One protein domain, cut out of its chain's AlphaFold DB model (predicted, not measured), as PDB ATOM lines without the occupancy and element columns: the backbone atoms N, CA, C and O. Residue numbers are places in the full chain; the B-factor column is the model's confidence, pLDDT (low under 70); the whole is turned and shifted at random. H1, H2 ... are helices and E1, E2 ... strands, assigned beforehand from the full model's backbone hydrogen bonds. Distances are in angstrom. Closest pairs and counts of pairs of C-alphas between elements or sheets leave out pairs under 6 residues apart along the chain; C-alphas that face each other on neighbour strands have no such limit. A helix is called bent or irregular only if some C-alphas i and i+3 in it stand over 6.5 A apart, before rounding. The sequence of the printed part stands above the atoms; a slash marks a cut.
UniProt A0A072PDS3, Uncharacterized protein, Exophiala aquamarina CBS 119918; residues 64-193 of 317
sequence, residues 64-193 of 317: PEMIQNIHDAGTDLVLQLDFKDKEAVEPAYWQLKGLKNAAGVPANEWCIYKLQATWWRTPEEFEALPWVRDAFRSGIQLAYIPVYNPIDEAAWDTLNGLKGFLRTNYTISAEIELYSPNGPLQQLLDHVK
ATOM      1  N   PRO A  64     212.513 180.133 229.507       95.88
ATOM      2  CA  PRO A  64     213.708 180.950 229.266       95.88
ATOM      3  C   PRO A  64     214.244 181.666 230.504       95.88
ATOM      4  O   PRO A  64     215.451 181.645 230.727       95.88
ATOM      5  N   GLU A  65     213.374 182.260 231.328       95.25
ATOM      6  CA  GLU A  65     213.794 182.937 232.563       95.25
ATOM      7  C   GLU A  65     214.451 181.964 233.538       95.25
ATOM      8  O   GLU A  65     215.487 182.276 234.117       95.25
ATOM      9  N   MET A  66     213.897 180.756 233.683       94.31
ATOM     10  CA  MET A  66     214.501 179.724 234.524       94.31
ATOM     11  C   MET A  66     215.905 179.349 234.033       94.31
ATOM     12  O   MET A  66     216.834 179.273 234.832       94.31
ATOM     13  N   ILE A  67     216.087 179.164 232.723       94.88
ATOM     14  CA  ILE A  67     217.396 178.852 232.130       94.88
ATOM     15  C   ILE A  67     218.379 180.008 232.303       94.88
ATOM     16  O   ILE A  67     219.538 179.776 232.642       94.88
ATOM     17  N   GLN A  68     217.922 181.246 232.107       95.62
ATOM     18  CA  GLN A  68     218.749 182.432 232.299       95.62
ATOM     19  C   GLN A  68     219.189 182.567 233.761       95.62
ATOM     20  O   GLN A  68     220.365 182.797 234.022       95.62
ATOM     21  N   ASN A  69     218.294 182.316 234.719       93.75
ATOM     22  CA  ASN A  69     218.635 182.313 236.141       93.75
ATOM     23  C   ASN A  69     219.689 181.247 236.480       93.75
ATOM     24  O   ASN A  69     220.599 181.508 237.262       93.75
ATOM     25  N   ILE A  70     219.599 180.055 235.879       89.62
ATOM     26  CA  ILE A  70     220.589 178.977 236.057       89.62
ATOM     27  C   ILE A  70     221.952 179.390 235.499       89.62
ATOM     28  O   ILE A  70     222.973 179.198 236.165       89.62
ATOM     29  N   HIS A  71     221.958 179.973 234.298       91.44
ATOM     30  CA  HIS A  71     223.151 180.530 233.667       91.44
ATOM     31  C   HIS A  71     223.804 181.589 234.561       91.44
ATOM     32  O   HIS A  71     224.988 181.478 234.875       91.44
ATOM     33  N   ASP A  72     223.032 182.579 235.006       95.44
ATOM     34  CA  ASP A  72     223.537 183.723 235.770       95.44
ATOM     35  C   ASP A  72     224.028 183.315 237.162       95.44
ATOM     36  O   ASP A  72     225.007 183.866 237.665       95.44
ATOM     37  N   ALA A  73     223.395 182.307 237.763       92.31
ATOM     38  CA  ALA A  73     223.832 181.725 239.027       92.31
ATOM     39  C   ALA A  73     225.077 180.830 238.892       92.31
ATOM     40  O   ALA A  73     225.671 180.474 239.909       92.31
ATOM     41  N   GLY A  74     225.462 180.425 237.676       83.38
ATOM     42  CA  GLY A  74     226.532 179.449 237.461       83.38
ATOM     43  C   GLY A  74     226.221 178.079 238.069       83.38
ATOM     44  O   GLY A  74     227.131 177.396 238.532       83.38
ATOM     45  N   THR A  75     224.939 177.702 238.130       83.50
ATOM     46  CA  THR A  75     224.523 176.434 238.744       83.50
ATOM     47  C   THR A  75     224.677 175.285 237.750       83.50
ATOM     48  O   THR A  75     224.076 175.308 236.678       83.50
ATOM     49  N   ASP A  76     225.417 174.247 238.137       75.56
ATOM     50  CA  ASP A  76     225.519 173.008 237.364       75.56
ATOM     51  C   ASP A  76     224.345 172.080 237.687       75.56
ATOM     52  O   ASP A  76     224.296 171.446 238.745       75.56
ATOM     53  N   LEU A  77     223.379 172.009 236.772       81.88
ATOM     54  CA  LEU A  77     222.202 171.163 236.918       81.88
ATOM     55  C   LEU A  77     221.694 170.646 235.569       81.88
ATOM     56  O   LEU A  77     221.953 171.229 234.520       81.88
ATOM     57  N   VAL A  78     220.932 169.557 235.625       80.00
ATOM     58  CA  VAL A  78     220.200 168.983 234.490       80.00
ATOM     59  C   VAL A  78     218.709 169.136 234.773       80.00
ATOM     60  O   VAL A  78     218.260 168.824 235.877       80.00
ATOM     61  N   LEU A  79     217.941 169.610 233.792       87.06
ATOM     62  CA  LEU A  79     216.493 169.771 233.929       87.06
ATOM     63  C   LEU A  79     215.770 168.640 233.222       87.06
ATOM     64  O   LEU A  79     215.973 168.433 232.033       87.06
ATOM     65  N   GLN A  80     214.871 167.958 233.921       88.81
ATOM     66  CA  GLN A  80     213.900 167.076 233.282       88.81
ATOM     67  C   GLN A  80     212.625 167.862 233.002       88.81
ATOM     68  O   GLN A  80     211.892 168.230 233.918       88.81
ATOM     69  N   LEU A  81     212.379 168.148 231.727       93.94
ATOM     70  CA  LEU A  81     211.171 168.815 231.269       93.94
ATOM     71  C   LEU A  81     210.073 167.765 231.099       93.94
ATOM     72  O   LEU A  81     210.003 167.094 230.071       93.94
ATOM     73  N   ASP A  82     209.246 167.609 232.131       91.50
ATOM     74  CA  ASP A  82     208.071 166.738 232.108       91.50
ATOM     75  C   ASP A  82     206.900 167.450 231.417       91.50
ATOM     76  O   ASP A  82     206.156 168.224 232.027       91.50
ATOM     77  N   PHE A  83     206.774 167.242 230.106       93.69
ATOM     78  CA  PHE A  83     205.752 167.913 229.309       93.69
ATOM     79  C   PHE A  83     204.367 167.328 229.590       93.69
ATOM     80  O   PHE A  83     204.136 166.127 229.448       93.69
ATOM     81  N   LYS A  84     203.416 168.206 229.925       89.19
ATOM     82  CA  LYS A  84     202.006 167.836 230.122       89.19
ATOM     83  C   LYS A  84     201.177 167.907 228.833       89.19
ATOM     84  O   LYS A  84     200.215 167.158 228.699       89.19
ATOM     85  N   ASP A  85     201.602 168.728 227.869       91.81
ATOM     86  CA  ASP A  85     200.931 168.943 226.582       91.81
ATOM     87  C   ASP A  85     201.890 168.711 225.404       91.81
ATOM     88  O   ASP A  85     203.010 169.236 225.385       91.81
ATOM     89  N   LYS A  86     201.437 167.968 224.383       95.19
ATOM     90  CA  LYS A  86     202.242 167.631 223.195       95.19
ATOM     91  C   LYS A  86     202.624 168.881 222.403       95.19
ATOM     92  O   LYS A  86     203.734 168.988 221.882       95.19
ATOM     93  N   GLU A  87     201.708 169.837 222.323       94.06
ATOM     94  CA  GLU A  87     201.848 171.082 221.571       94.06
ATOM     95  C   GLU A  87     202.859 172.049 222.204       94.06
ATOM     96  O   GLU A  87     203.337 172.951 221.520       94.06
ATOM     97  N   ALA A  88     203.221 171.861 223.478       93.75
ATOM     98  CA  ALA A  88     204.200 172.699 224.171       93.75
ATOM     99  C   ALA A  88     205.661 172.303 223.882       93.75
ATOM    100  O   ALA A  88     206.568 173.106 224.102       93.75
ATOM    101  N   VAL A  89     205.898 171.091 223.364       97.25
ATOM    102  CA  VAL A  89     207.241 170.517 223.164       97.25
ATOM    103  C   VAL A  89     208.065 171.317 222.159       97.25
ATOM    104  O   VAL A  89     209.176 171.750 222.455       97.25
ATOM    105  N   GLU A  90     207.514 171.543 220.968       97.44
ATOM    106  CA  GLU A  90     208.216 172.273 219.913       97.44
ATOM    107  C   GLU A  90     208.470 173.748 220.286       97.44
ATOM    108  O   GLU A  90     209.611 174.199 220.163       97.44
ATOM    109  N   PRO A  91     207.482 174.514 220.794       96.69
ATOM    110  CA  PRO A  91     207.730 175.860 221.301       96.69
ATOM    111  C   PRO A  91     208.829 175.917 222.364       96.69
ATOM    112  O   PRO A  91     209.646 176.834 222.324       96.69
ATOM    113  N   ALA A  92     208.894 174.943 223.279       96.75
ATOM    114  CA  ALA A  92     209.952 174.891 224.283       96.75
ATOM    115  C   ALA A  92     211.340 174.752 223.643       96.75
ATOM    116  O   ALA A  92     212.227 175.534 223.974       96.75
ATOM    117  N   TYR A  93     211.512 173.858 222.664       97.81
ATOM    118  CA  TYR A  93     212.774 173.743 221.921       97.81
ATOM    119  C   TYR A  93     213.223 175.077 221.316       97.81
ATOM    120  O   TYR A  93     214.384 175.473 221.460       97.81
ATOM    121  N   TRP A  94     212.300 175.789 220.665       98.06
ATOM    122  CA  TRP A  94     212.599 177.072 220.032       98.06
ATOM    123  C   TRP A  94     212.917 178.172 221.047       98.06
ATOM    124  O   TRP A  94     213.803 178.982 220.794       98.06
ATOM    125  N   GLN A  95     212.248 178.181 222.200       96.94
ATOM    126  CA  GLN A  95     212.522 179.112 223.301       96.94
ATOM    127  C   GLN A  95     213.879 178.848 223.969       96.94
ATOM    128  O   GLN A  95     214.537 179.778 224.427       96.94
ATOM    129  N   LEU A  96     214.322 177.591 223.991       96.81
ATOM    130  CA  LEU A  96     215.645 177.199 224.477       96.81
ATOM    131  C   LEU A  96     216.758 177.434 223.446       96.81
ATOM    132  O   LEU A  96     217.941 177.460 223.801       96.81
ATOM    133  N   LYS A  97     216.412 177.601 222.163       95.31
ATOM    134  CA  LYS A  97     217.390 177.754 221.085       95.31
ATOM    135  C   LYS A  97     218.193 179.042 221.271       95.31
ATOM    136  O   LYS A  97     217.672 180.146 221.177       95.31
ATOM    137  N   GLY A  98     219.498 178.884 221.482       93.50
ATOM    138  CA  GLY A  98     220.436 179.988 221.702       93.50
ATOM    139  C   GLY A  98     220.747 180.267 223.174       93.50
ATOM    140  O   GLY A  98     221.747 180.932 223.444       93.50
ATOM    141  N   LEU A  99     219.971 179.713 224.113       96.25
ATOM    142  CA  LEU A  99     220.293 179.752 225.539       96.25
ATOM    143  C   LEU A  99     221.387 178.734 225.873       96.25
ATOM    144  O   LEU A  99     221.532 177.707 225.201       96.25
ATOM    145  N   LYS A 100     222.174 179.030 226.908       92.38
ATOM    146  CA  LYS A 100     223.333 178.236 227.335       92.38
ATOM    147  C   LYS A 100     223.450 178.244 228.856       92.38
ATOM    148  O   LYS A 100     222.920 179.148 229.490       92.38
ATOM    149  N   ASN A 101     224.160 177.278 229.432       86.25
ATOM    150  CA  ASN A 101     224.644 177.386 230.814       86.25
ATOM    151  C   ASN A 101     225.922 178.251 230.885       86.25
ATOM    152  O   ASN A 101     226.454 178.667 229.852       86.25
ATOM    153  N   ALA A 102     226.442 178.495 232.092       87.81
ATOM    154  CA  ALA A 102     227.642 179.316 232.302       87.81
ATOM    155  C   ALA A 102     228.914 178.756 231.627       87.81
ATOM    156  O   ALA A 102     229.828 179.511 231.300       87.81
ATOM    157  N   ALA A 103     228.964 177.444 231.370       87.19
ATOM    158  CA  ALA A 103     230.044 176.789 230.629       87.19
ATOM    159  C   ALA A 103     229.895 176.911 229.096       87.19
ATOM    160  O   ALA A 103     230.746 176.432 228.346       87.19
ATOM    161  N   GLY A 104     228.827 177.548 228.609       86.31
ATOM    162  CA  GLY A 104     228.557 177.740 227.186       86.31
ATOM    163  C   GLY A 104     227.883 176.551 226.492       86.31
ATOM    164  O   GLY A 104     227.744 176.588 225.264       86.31
ATOM    165  N   VAL A 105     227.440 175.537 227.244       88.25
ATOM    166  CA  VAL A 105     226.720 174.363 226.723       88.25
ATOM    167  C   VAL A 105     225.272 174.753 226.394       88.25
ATOM    168  O   VAL A 105     224.601 175.328 227.260       88.25
ATOM    169  N   PRO A 106     224.767 174.470 225.176       90.56
ATOM    170  CA  PRO A 106     223.393 174.779 224.784       90.56
ATOM    171  C   PRO A 106     222.347 174.194 225.737       90.56
ATOM    172  O   PRO A 106     222.436 173.034 226.126       90.56
ATOM    173  N   ALA A 107     221.311 174.974 226.057       93.06
ATOM    174  CA  ALA A 107     220.220 174.548 226.937       93.06
ATOM    175  C   ALA A 107     219.555 173.243 226.478       93.06
ATOM    176  O   ALA A 107     219.280 172.366 227.287       93.06
ATOM    177  N   ASN A 108     219.378 173.072 225.167       93.12
ATOM    178  CA  ASN A 108     218.783 171.867 224.584       93.12
ATOM    179  C   ASN A 108     219.612 170.577 224.756       93.12
ATOM    180  O   ASN A 108     219.101 169.514 224.418       93.12
ATOM    181  N   GLU A 109     220.847 170.646 225.264       87.56
ATOM    182  CA  GLU A 109     221.672 169.461 225.565       87.56
ATOM    183  C   GLU A 109     221.548 168.998 227.026       87.56
ATOM    184  O   GLU A 109     221.762 167.826 227.320       87.56
ATOM    185  N   TRP A 110     221.179 169.892 227.951       86.62
ATOM    186  CA  TRP A 110     221.024 169.573 229.382       86.62
ATOM    187  C   TRP A 110     219.587 169.734 229.903       86.62
ATOM    188  O   TRP A 110     219.294 169.395 231.053       86.62
ATOM    189  N   CYS A 111     218.669 170.189 229.052       92.31
ATOM    190  CA  CYS A 111     217.231 170.023 229.226       92.31
ATOM    191  C   CYS A 111     216.794 168.690 228.609       92.31
ATOM    192  O   CYS A 111     216.707 168.551 227.390       92.31
ATOM    193  N   ILE A 112     216.498 167.714 229.460       91.56
ATOM    194  CA  ILE A 112     215.978 166.406 229.081       91.56
ATOM    195  C   ILE A 112     214.501 166.537 228.709       91.56
ATOM    196  O   ILE A 112     213.680 166.980 229.512       91.56
ATOM    197  N   TYR A 113     214.152 166.083 227.511       95.56
ATOM    198  CA  TYR A 113     212.785 166.000 227.015       95.56
ATOM    199  C   TYR A 113     212.146 164.699 227.503       95.56
ATOM    200  O   TYR A 113     212.349 163.637 226.912       95.56
ATOM    201  N   LYS A 114     211.367 164.782 228.584       94.62
ATOM    202  CA  LYS A 114     210.557 163.668 229.082       94.62
ATOM    203  C   LYS A 114     209.164 163.762 228.460       94.62
ATOM    204  O   LYS A 114     208.408 164.687 228.758       94.62
ATOM    205  N   LEU A 115     208.847 162.842 227.547       95.81
ATOM    206  CA  LEU A 115     207.648 162.918 226.702       95.81
ATOM    207  C   LEU A 115     206.858 161.614 226.755       95.81
ATOM    208  O   LEU A 115     207.433 160.528 226.798       95.81
ATOM    209  N   GLN A 116     205.534 161.719 226.656       95.88
ATOM    210  CA  GLN A 116     204.666 160.547 226.551       95.88
ATOM    211  C   GLN A 116     204.984 159.772 225.264       95.88
ATOM    212  O   GLN A 116     204.924 160.334 224.168       95.88
ATOM    213  N   ALA A 117     205.284 158.478 225.376       94.94
ATOM    214  CA  ALA A 117     205.632 157.628 224.234       94.94
ATOM    215  C   ALA A 117     204.473 157.505 223.226       94.94
ATOM    216  O   ALA A 117     204.680 157.280 222.038       94.94
ATOM    217  N   THR A 118     203.231 157.730 223.664       95.81
ATOM    218  CA  THR A 118     202.064 157.794 222.770       95.81
ATOM    219  C   THR A 118     202.063 158.987 221.825       95.81
ATOM    220  O   THR A 118     201.347 158.948 220.820       95.81
ATOM    221  N   TRP A 119     202.828 160.045 222.109       96.75
ATOM    222  CA  TRP A 119     202.906 161.213 221.236       96.75
ATOM    223  C   TRP A 119     203.689 160.920 219.959       96.75
ATOM    224  O   TRP A 119     203.263 161.383 218.899       96.75
ATOM    225  N   TRP A 120     204.775 160.153 220.067       96.94
ATOM    226  CA  TRP A 120     205.616 159.690 218.961       96.94
ATOM    227  C   TRP A 120     206.124 158.292 219.305       96.94
ATOM    228  O   TRP A 120     206.954 158.127 220.196       96.94
ATOM    229  N   ARG A 121     205.568 157.284 218.636       97.12
ATOM    230  CA  ARG A 121     205.654 155.871 219.037       97.12
ATOM    231  C   ARG A 121     206.947 155.210 218.588       97.12
ATOM    232  O   ARG A 121     207.357 154.203 219.162       97.12
ATOM    233  N   THR A 122     207.578 155.759 217.555       97.25
ATOM    234  CA  THR A 122     208.845 155.262 217.025       97.25
ATOM    235  C   THR A 122     209.863 156.395 216.889       97.25
ATOM    236  O   THR A 122     209.468 157.561 216.748       97.25
ATOM    237  N   PRO A 123     211.171 156.077 216.886       96.75
ATOM    238  CA  PRO A 123     212.212 157.047 216.569       96.75
ATOM    239  C   PRO A 123     211.954 157.757 215.244       96.75
ATOM    240  O   PRO A 123     212.073 158.969 215.170       96.75
ATOM    241  N   GLU A 124     211.510 157.049 214.206       98.00
ATOM    242  CA  GLU A 124     211.282 157.638 212.884       98.00
ATOM    243  C   GLU A 124     210.191 158.719 212.908       98.00
ATOM    244  O   GLU A 124     210.321 159.742 212.233       98.00
ATOM    245  N   GLU A 125     209.129 158.526 213.698       97.94
ATOM    246  CA  GLU A 125     208.091 159.544 213.907       97.94
ATOM    247  C   GLU A 125     208.642 160.771 214.644       97.94
ATOM    248  O   GLU A 125     208.331 161.906 214.274       97.94
ATOM    249  N   PHE A 126     209.466 160.550 215.671       98.00
ATOM    250  CA  PHE A 126     210.085 161.611 216.466       98.00
ATOM    251  C   PHE A 126     211.121 162.405 215.649       98.00
ATOM    252  O   PHE A 126     211.086 163.632 215.590       98.00
ATOM    253  N   GLU A 127     211.988 161.715 214.917       97.62
ATOM    254  CA  GLU A 127     213.028 162.284 214.052       97.62
ATOM    255  C   GLU A 127     212.460 162.966 212.802       97.62
ATOM    256  O   GLU A 127     213.129 163.777 212.151       97.62
ATOM    257  N   ALA A 128     211.207 162.680 212.447       98.19
ATOM    258  CA  ALA A 128     210.517 163.393 211.384       98.19
ATOM    259  C   ALA A 128     210.117 164.826 211.776       98.19
ATOM    260  O   ALA A 128     209.836 165.634 210.883       98.19
ATOM    261  N   LEU A 129     210.113 165.162 213.071       98.19
ATOM    262  CA  LEU A 129     209.651 166.459 213.560       98.19
ATOM    263  C   LEU A 129     210.591 167.599 213.136       98.19
ATOM    264  O   LEU A 129     211.815 167.451 213.211       98.19
ATOM    265  N   PRO A 130     210.053 168.766 212.728       98.06
ATOM    266  CA  PRO A 130     210.870 169.895 212.284       98.06
ATOM    267  C   PRO A 130     211.925 170.332 213.305       98.06
ATOM    268  O   PRO A 130     213.075 170.561 212.929       98.06
ATOM    269  N   TRP A 131     211.548 170.398 214.584       97.56
ATOM    270  CA  TRP A 131     212.429 170.821 215.670       97.56
ATOM    271  C   TRP A 131     213.524 169.790 215.985       97.56
ATOM    272  O   TRP A 131     214.671 170.174 216.193       97.56
ATOM    273  N   VAL A 132     213.228 168.486 215.905       97.69
ATOM    274  CA  VAL A 132     214.232 167.417 216.078       97.69
ATOM    275  C   VAL A 132     215.241 167.440 214.930       97.69
ATOM    276  O   VAL A 132     216.454 167.424 215.146       97.69
ATOM    277  N   ARG A 133     214.763 167.590 213.689       98.00
ATOM    278  CA  ARG A 133     215.637 167.747 212.512       98.00
ATOM    279  C   ARG A 133     216.506 168.992 212.591       98.00
ATOM    280  O   ARG A 133     217.613 169.005 212.053       98.00
ATOM    281  N   ASP A 134     215.985 170.082 213.144       98.06
ATOM    282  CA  ASP A 134     216.760 171.298 213.389       98.06
ATOM    283  C   ASP A 134     217.821 171.085 214.475       98.06
ATOM    284  O   ASP A 134     218.968 171.476 214.254       98.06
ATOM    285  N   ALA A 135     217.485 170.397 215.571       94.56
ATOM    286  CA  ALA A 135     218.423 170.063 216.641       94.56
ATOM    287  C   ALA A 135     219.619 169.270 216.100       94.56
ATOM    288  O   ALA A 135     220.764 169.705 216.227       94.56
ATOM    289  N   PHE A 136     219.354 168.175 215.383       93.56
ATOM    290  CA  PHE A 136     220.409 167.316 214.839       93.56
ATOM    291  C   PHE A 136     221.260 168.015 213.778       93.56
ATOM    292  O   PHE A 136     222.481 167.877 213.782       93.56
ATOM    293  N   ARG A 137     220.654 168.825 212.898       96.12
ATOM    294  CA  ARG A 137     221.418 169.634 211.927       96.12
ATOM    295  C   ARG A 137     222.271 170.707 212.596       96.12
ATOM    296  O   ARG A 137     223.309 171.067 212.049       96.12
ATOM    297  N   SER A 138     221.838 171.210 213.747       91.94
ATOM    298  CA  SER A 138     222.571 172.206 214.534       91.94
ATOM    299  C   SER A 138     223.642 171.581 215.436       91.94
ATOM    300  O   SER A 138     224.318 172.312 216.154       91.94
ATOM    301  N   GLY A 139     223.807 170.251 215.407       87.62
ATOM    302  CA  GLY A 139     224.768 169.527 216.241       87.62
ATOM    303  C   GLY A 139     224.352 169.375 217.706       87.62
ATOM    304  O   GLY A 139     225.178 168.959 218.509       87.62
ATOM    305  N   ILE A 140     223.098 169.690 218.051       88.00
ATOM    306  CA  ILE A 140     222.568 169.545 219.411       88.00
ATOM    307  C   ILE A 140     222.372 168.058 219.709       88.00
ATOM    308  O   ILE A 140     221.658 167.358 218.984       88.00
ATOM    309  N   GLN A 141     222.964 167.596 220.807       84.06
ATOM    310  CA  GLN A 141     222.717 166.268 221.362       84.06
ATOM    311  C   GLN A 141     221.490 166.324 222.271       84.06
ATOM    312  O   GLN A 141     221.580 166.730 223.424       84.06
ATOM    313  N   LEU A 142     220.326 165.956 221.737       88.06
ATOM    314  CA  LEU A 142     219.114 165.877 222.550       88.06
ATOM    315  C   LEU A 142     219.253 164.784 223.614       88.06
ATOM    316  O   LEU A 142     219.821 163.725 223.356       88.06
ATOM    317  N   ALA A 143     218.662 165.028 224.781       89.00
ATOM    318  CA  ALA A 143     218.449 164.021 225.806       89.00
ATOM    319  C   ALA A 143     216.948 163.732 225.920       89.00
ATOM    320  O   ALA A 143     216.152 164.640 226.160       89.00
ATOM    321  N   TYR A 144     216.558 162.476 225.728       88.94
ATOM    322  CA  TYR A 144     215.166 162.051 225.604       88.94
ATOM    323  C   TYR A 144     214.831 160.907 226.564       88.94
ATOM    324  O   TYR A 144     215.623 159.976 226.737       88.94
ATOM    325  N   ILE A 145     213.641 160.982 227.168       91.44
ATOM    326  CA  ILE A 145     213.048 159.923 227.991       91.44
ATOM    327  C   ILE A 145     211.608 159.674 227.504       91.44
ATOM    328  O   ILE A 145     210.734 160.509 227.766       91.44
ATOM    329  N   PRO A 146     211.327 158.551 226.816       93.62
ATOM    330  CA  PRO A 146     209.965 158.115 226.546       93.62
ATOM    331  C   PRO A 146     209.296 157.604 227.831       93.62
ATOM    332  O   PRO A 146     209.869 156.797 228.568       93.62
ATOM    333  N   VAL A 147     208.068 158.067 228.075       92.62
ATOM    334  CA  VAL A 147     207.215 157.654 229.200       92.62
ATOM    335  C   VAL A 147     206.134 156.696 228.704       92.62
ATOM    336  O   VAL A 147     205.349 157.053 227.825       92.62
ATOM    337  N   TYR A 148     206.082 155.495 229.278       90.50
ATOM    338  CA  TYR A 148     205.117 154.442 228.962       90.50
ATOM    339  C   TYR A 148     204.115 154.278 230.103       90.50
ATOM    340  O   TYR A 148     204.504 154.034 231.247       90.50
ATOM    341  N   ASN A 149     202.826 154.349 229.777       90.19
ATOM    342  CA  ASN A 149     201.723 154.162 230.718       90.19
ATOM    343  C   ASN A 149     200.974 152.853 230.412       90.19
ATOM    344  O   ASN A 149     200.867 152.471 229.249       90.19
ATOM    345  N   PRO A 150     200.349 152.185 231.399       86.75
ATOM    346  CA  PRO A 150     199.637 150.924 231.168       86.75
ATOM    347  C   PRO A 150     198.525 150.995 230.116       86.75
ATOM    348  O   PRO A 150     198.209 149.994 229.483       86.75
ATOM    349  N   ILE A 151     197.918 152.172 229.927       87.75
ATOM    350  CA  ILE A 151     196.869 152.375 228.918       87.75
ATOM    351  C   ILE A 151     197.408 152.300 227.480       87.75
ATOM    352  O   ILE A 151     196.643 152.055 226.548       87.75
ATOM    353  N   ASP A 152     198.718 152.467 227.305       87.94
ATOM    354  CA  ASP A 152     199.379 152.536 226.006       87.94
ATOM    355  C   ASP A 152     199.452 151.157 225.329       87.94
ATOM    356  O   ASP A 152     199.300 151.074 224.111       87.94
ATOM    357  N   GLU A 153     199.579 150.079 226.115       86.56
ATOM    358  CA  GLU A 153     199.630 148.673 225.656       86.56
ATOM    359  C   GLU A 153     198.404 148.263 224.837       86.56
ATOM    360  O   GLU A 153     198.480 147.440 223.930       86.56
ATOM    361  N   ALA A 154     197.242 148.850 225.137       84.56
ATOM    362  CA  ALA A 154     196.021 148.573 224.388       84.56
ATOM    363  C   ALA A 154     195.977 149.299 223.031       84.56
ATOM    364  O   ALA A 154     195.133 148.982 222.191       84.56
ATOM    365  N   ALA A 155     196.835 150.301 222.824       89.38
ATOM    366  CA  ALA A 155     196.760 151.218 221.694       89.38
ATOM    367  C   ALA A 155     197.861 151.000 220.645       89.38
ATOM    368  O   ALA A 155     197.657 151.375 219.484       89.38
ATOM    369  N   TRP A 156     199.018 150.448 221.023       95.00
ATOM    370  CA  TRP A 156     200.149 150.226 220.118       95.00
ATOM    371  C   TRP A 156     201.205 149.272 220.704       95.00
ATOM    372  O   TRP A 156     201.175 148.959 221.888       95.00
ATOM    373  N   ASP A 157     202.144 148.816 219.866       95.75
ATOM    374  CA  ASP A 157     203.266 147.954 220.272       95.75
ATOM    375  C   ASP A 157     204.364 148.767 220.983       95.75
ATOM    376  O   ASP A 157     205.353 149.211 220.389       95.75
ATOM    377  N   THR A 158     204.140 148.986 222.274       95.81
ATOM    378  CA  THR A 158     205.021 149.680 223.225       95.81
ATOM    379  C   THR A 158     206.413 149.050 223.309       95.81
ATOM    380  O   THR A 158     207.405 149.778 223.380       95.81
ATOM    381  N   LEU A 159     206.520 147.716 223.258       94.88
ATOM    382  CA  LEU A 159     207.793 146.997 223.341       94.88
ATOM    383  C   LEU A 159     208.660 147.270 222.113       94.88
ATOM    384  O   LEU A 159     209.867 147.491 222.244       94.88
ATOM    385  N   ASN A 160     208.067 147.255 220.918       95.62
ATOM    386  CA  ASN A 160     208.787 147.626 219.705       95.62
ATOM    387  C   ASN A 160     209.191 149.108 219.724       95.62
ATOM    388  O   ASN A 160     210.319 149.428 219.351       95.62
ATOM    389  N   GLY A 161     208.328 149.992 220.237       95.06
ATOM    390  CA  GLY A 161     208.672 151.397 220.475       95.06
ATOM    391  C   GLY A 161     209.890 151.574 221.370       95.06
ATOM    392  O   GLY A 161     210.853 152.236 220.986       95.06
ATOM    393  N   LEU A 162     209.873 150.934 222.542       93.12
ATOM    394  CA  LEU A 162     210.987 150.945 223.494       93.12
ATOM    395  C   LEU A 162     212.276 150.447 222.843       93.12
ATOM    396  O   LEU A 162     213.294 151.132 222.890       93.12
ATOM    397  N   LYS A 163     212.230 149.294 222.169       93.12
ATOM    398  CA  LYS A 163     213.387 148.744 221.446       93.12
ATOM    399  C   LYS A 163     213.918 149.690 220.372       93.12
ATOM    400  O   LYS A 163     215.125 149.713 220.146       93.12
ATOM    401  N   GLY A 164     213.036 150.424 219.697       92.38
ATOM    402  CA  GLY A 164     213.409 151.456 218.736       92.38
ATOM    403  C   GLY A 164     214.192 152.578 219.410       92.38
ATOM    404  O   GLY A 164     215.336 152.832 219.039       92.38
ATOM    405  N   PHE A 165     213.613 153.205 220.436       91.88
ATOM    406  CA  PHE A 165     214.239 154.330 221.133       91.88
ATOM    407  C   PHE A 165     215.550 153.952 221.831       91.88
ATOM    408  O   PHE A 165     216.527 154.686 221.705       91.88
ATOM    409  N   LEU A 166     215.643 152.772 222.450       87.69
ATOM    410  CA  LEU A 166     216.877 152.289 223.093       87.69
ATOM    411  C   LEU A 166     218.072 152.125 222.133       87.69
ATOM    412  O   LEU A 166     219.204 151.992 222.591       87.69
ATOM    413  N   ARG A 167     217.855 152.119 220.812       89.44
ATOM    414  CA  ARG A 167     218.935 152.061 219.805       89.44
ATOM    415  C   ARG A 167     219.454 153.436 219.388       89.44
ATOM    416  O   ARG A 167     220.417 153.513 218.628       89.44
ATOM    417  N   THR A 168     218.796 154.502 219.821       84.94
ATOM    418  CA  THR A 168     219.152 155.874 219.455       84.94
ATOM    419  C   THR A 168     220.227 156.412 220.395       84.94
ATOM    420  O   THR A 168     220.333 155.990 221.542       84.94
ATOM    421  N   ASN A 169     221.029 157.364 219.925       83.81
ATOM    422  CA  ASN A 169     222.082 157.994 220.731       83.81
ATOM    423  C   ASN A 169     221.580 159.158 221.607       83.81
ATOM    424  O   ASN A 169     222.370 159.721 222.358       83.81
ATOM    425  N   TYR A 170     220.303 159.531 221.485       84.94
ATOM    426  CA  TYR A 170     219.667 160.612 222.243       84.94
ATOM    427  C   TYR A 170     218.690 160.105 223.315       84.94
ATOM    428  O   TYR A 170     218.264 160.878 224.171       84.94
ATOM    429  N   THR A 171     218.321 158.818 223.302       87.56
ATOM    430  CA  THR A 171     217.511 158.218 224.373       87.56
ATOM    431  C   THR A 171     218.419 157.823 225.528       87.56
ATOM    432  O   THR A 171     219.239 156.920 225.394       87.56
ATOM    433  N   ILE A 172     218.266 158.496 226.667       81.75
ATOM    434  CA  ILE A 172     219.160 158.326 227.825       81.75
ATOM    435  C   ILE A 172     218.564 157.446 228.929       81.75
ATOM    436  O   ILE A 172     219.281 156.970 229.801       81.75
ATOM    437  N   SER A 173     217.245 157.260 228.922       84.62
ATOM    438  CA  SER A 173     216.502 156.436 229.877       84.62
ATOM    439  C   SER A 173     215.113 156.134 229.310       84.62
ATOM    440  O   SER A 173     214.758 156.650 228.255       84.62
ATOM    441  N   ALA A 174     214.318 155.335 230.017       85.69
ATOM    442  CA  ALA A 174     212.892 155.145 229.772       85.69
ATOM    443  C   ALA A 174     212.138 155.176 231.108       85.69
ATOM    444  O   ALA A 174     212.618 154.640 232.108       85.69
ATOM    445  N   GLU A 175     210.950 155.778 231.126       86.94
ATOM    446  CA  GLU A 175     210.056 155.743 232.284       86.94
ATOM    447  C   GLU A 175     208.918 154.761 232.020       86.94
ATOM    448  O   GLU A 175     208.190 154.895 231.043       86.94
ATOM    449  N   ILE A 176     208.778 153.757 232.884       87.50
ATOM    450  CA  ILE A 176     207.797 152.678 232.735       87.50
ATOM    451  C   ILE A 176     206.899 152.694 233.972       87.50
ATOM    452  O   ILE A 176     207.355 152.405 235.080       87.50
ATOM    453  N   GLU A 177     205.622 153.035 233.803       87.06
ATOM    454  CA  GLU A 177     204.690 153.196 234.922       87.06
ATOM    455  C   GLU A 177     204.101 151.840 235.372       87.06
ATOM    456  O   GLU A 177     203.103 151.345 234.846       87.06
ATOM    457  N   LEU A 178     204.738 151.216 236.366       83.00
ATOM    458  CA  LEU A 178     204.360 149.902 236.900       83.00
ATOM    459  C   LEU A 178     203.437 150.017 238.119       83.00
ATOM    460  O   LEU A 178     203.708 150.789 239.035       83.00
ATOM    461  N   TYR A 179     202.394 149.185 238.169       83.81
ATOM    462  CA  TYR A 179     201.411 149.158 239.265       83.81
ATOM    463  C   TYR A 179     201.350 147.820 240.010       83.81
ATOM    464  O   TYR A 179     200.945 147.783 241.168       83.81
ATOM    465  N   SER A 180     201.729 146.720 239.357       80.94
ATOM    466  CA  SER A 180     201.697 145.377 239.933       80.94
ATOM    467  C   SER A 180     202.745 144.472 239.280       80.94
ATOM    468  O   SER A 180     203.119 144.713 238.124       80.94
ATOM    469  N   PRO A 181     203.181 143.393 239.957       82.88
ATOM    470  CA  PRO A 181     203.884 142.297 239.300       82.88
ATOM    471  C   PRO A 181     203.078 141.778 238.107       82.88
ATOM    472  O   PRO A 181     201.854 141.653 238.193       82.88
ATOM    473  N   ASN A 182     203.755 141.463 237.001       84.88
ATOM    474  CA  ASN A 182     203.120 140.959 235.779       84.88
ATOM    475  C   ASN A 182     202.044 141.902 235.204       84.88
ATOM    476  O   ASN A 182     201.140 141.452 234.503       84.88
ATOM    477  N   GLY A 183     202.131 143.201 235.519       85.19
ATOM    478  CA  GLY A 183     201.247 144.236 234.992       85.19
ATOM    479  C   GLY A 183     201.390 144.443 233.478       85.19
ATOM    480  O   GLY A 183     202.277 143.858 232.853       85.19
ATOM    481  N   PRO A 184     200.563 145.317 232.874       87.62
ATOM    482  CA  PRO A 184     200.546 145.525 231.422       87.62
ATOM    483  C   PRO A 184     201.922 145.830 230.809       87.62
ATOM    484  O   PRO A 184     202.249 145.298 229.758       87.62
ATOM    485  N   LEU A 185     202.764 146.605 231.504       88.25
ATOM    486  CA  LEU A 185     204.101 146.989 231.031       88.25
ATOM    487  C   LEU A 185     205.227 146.022 231.450       88.25
ATOM    488  O   LEU A 185     206.404 146.357 231.309       88.25
ATOM    489  N   GLN A 186     204.915 144.834 231.984       86.94
ATOM    490  CA  GLN A 186     205.938 143.902 232.486       86.94
ATOM    491  C   GLN A 186     206.959 143.524 231.402       86.94
ATOM    492  O   GLN A 186     208.151 143.452 231.687       86.94
ATOM    493  N   GLN A 187     206.524 143.356 230.150       90.56
ATOM    494  CA  GLN A 187     207.425 143.000 229.047       90.56
ATOM    495  C   GLN A 187     208.489 144.073 228.775       90.56
ATOM    496  O   GLN A 187     209.605 143.740 228.370       90.56
ATOM    497  N   LEU A 188     208.172 145.352 229.008       87.94
ATOM    498  CA  LEU A 188     209.131 146.450 228.879       87.94
ATOM    499  C   LEU A 188     210.166 146.382 230.006       87.94
ATOM    500  O   LEU A 188     211.362 146.475 229.736       87.94
ATOM    501  N   LEU A 189     209.721 146.158 231.249       84.31
ATOM    502  CA  LEU A 189     210.621 145.981 232.392       84.31
ATOM    503  C   LEU A 189     211.558 144.782 232.182       84.31
ATOM    504  O   LEU A 189     212.766 144.911 232.374       84.31
ATOM    505  N   ASP A 190     211.017 143.634 231.772       86.12
ATOM    506  CA  ASP A 190     211.795 142.415 231.529       86.12
ATOM    507  C   ASP A 190     212.828 142.627 230.420       86.12
ATOM    508  O   ASP A 190     213.963 142.157 230.529       86.12
ATOM    509  N   HIS A 191     212.465 143.376 229.372       85.94
ATOM    510  CA  HIS A 191     213.403 143.739 228.320       85.94
ATOM    511  C   HIS A 191     214.568 144.565 228.864       85.94
ATOM    512  O   HIS A 191     215.710 144.188 228.622       85.94
ATOM    513  N   VAL A 192     214.294 145.637 229.618       81.19
ATOM    514  CA  VAL A 192     215.334 146.510 230.191       81.19
ATOM    515  C   VAL A 192     216.225 145.742 231.168       81.19
ATOM    516  O   VAL A 192     217.441 145.877 231.113       81.19
ATOM    517  N   LYS A 193     215.652 144.878 232.013       76.94
ATOM    518  CA  LYS A 193     216.420 144.022 232.935       76.94
ATOM    519  C   LYS A 193     217.313 143.007 232.230       76.94
ATOM    520  O   LYS A 193     218.331 142.607 232.782       76.94
TER     521      LYS A 193
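This is residues 64 to 193 of the 317 residues of an uncharacterized protein of Exophiala aquamarina CBS 119918 (UniProt A0A072PDS3). A small wall of three parallel strands, E1, E2 and E3, has helix H2 over one face, while H4 and H5 lie farther out on H2's side, off the sheet. H1 and H7 sit at opposite ends of the elongated whole, and the long stretch of residues 166 to 185 runs back past E3, with residues 175 to 176 in a short parallel pairing with 147 to 148. The printed part has 130 residues, with seven named helices and three named strands in the order H1 E1 H2 H3 E2 H4 H5 E3 H6 H7; the sheet's order is E1 E2 E3, and the class is mixed, helices and strands. It is compact, with a radius of gyration of the C-alphas of 15.8 A, and spans 47 by 28 by 25 A.

In the sheet, E1 is residues 79 to 82, E2 is 111 to 116 and 16.0 A long, and E3 is 143 to 148 and 16.7 A long. C-alpha 111 is at (217.231, 170.023, 229.226). H2, residues 86 to 96, measures 16.5 A; it is irregular, but only just, with C-alphas 87 and 90 lying 6.7 A apart. H3 is residues 107 to 110, H4 123 to 127, H5 130 to 137 and H6 158 to 165. H1, residues 64 to 73, measures 14.1 A from C-alpha 64 at (213.708, 180.950, 229.266). H7, residues 186 to 193, ends with C-alpha 193 at (216.420, 144.022, 232.935).

E1 and E2 are parallel at 18 degrees, with N 112 and O 79 within hydrogen-bond range at 2.7 A. E2 and E3 are parallel at 22 degrees, with N 113 and O 143 at 2.8 A. E1, H2 H3, E2 and E2, H4 H5, E3 are strand-helix-strand units, two parallel neighbour strands with helices between, each with a right-handed crossover. H2 is on the sheet at a height of 10.2 A, over E2, and runs along the strands at 7 degrees on the local plane. H3 and H6 only graze the sheet. H2 and H5 only just touch, with 3 pairs of C-alphas within 8 A, the closest being Glu 90 and Trp 131 at 6.2 A. H4 and H6 also only just touch, with 3 such pairs, the closest being Pro 123 and Phe 165 at 5.7 A. H6 and H7 touch at a shallow tilt of 30 degrees, the same way, their closest C-alphas being Leu 159 and Leu 188 at 5.7 A. H1 is close to H2 but not clearly touching, with the closest C-alphas, Pro 64 and Gln 95, 6.4 A apart. In H1, H4, H5, H6 and H7 every O i to N i+4 pair is within hydrogen-bond range; in H2 5 of 7 are, and H3 is too short for such a pair.

The two C-alphas farthest apart, of Asp 72 and Asn 182, are 47.4 A apart. The printed part has no cut, and the link from H6 to H7 is long, with 20 residues. The mean pLDDT of the printed part is 91.1, and no printed residue is under 70.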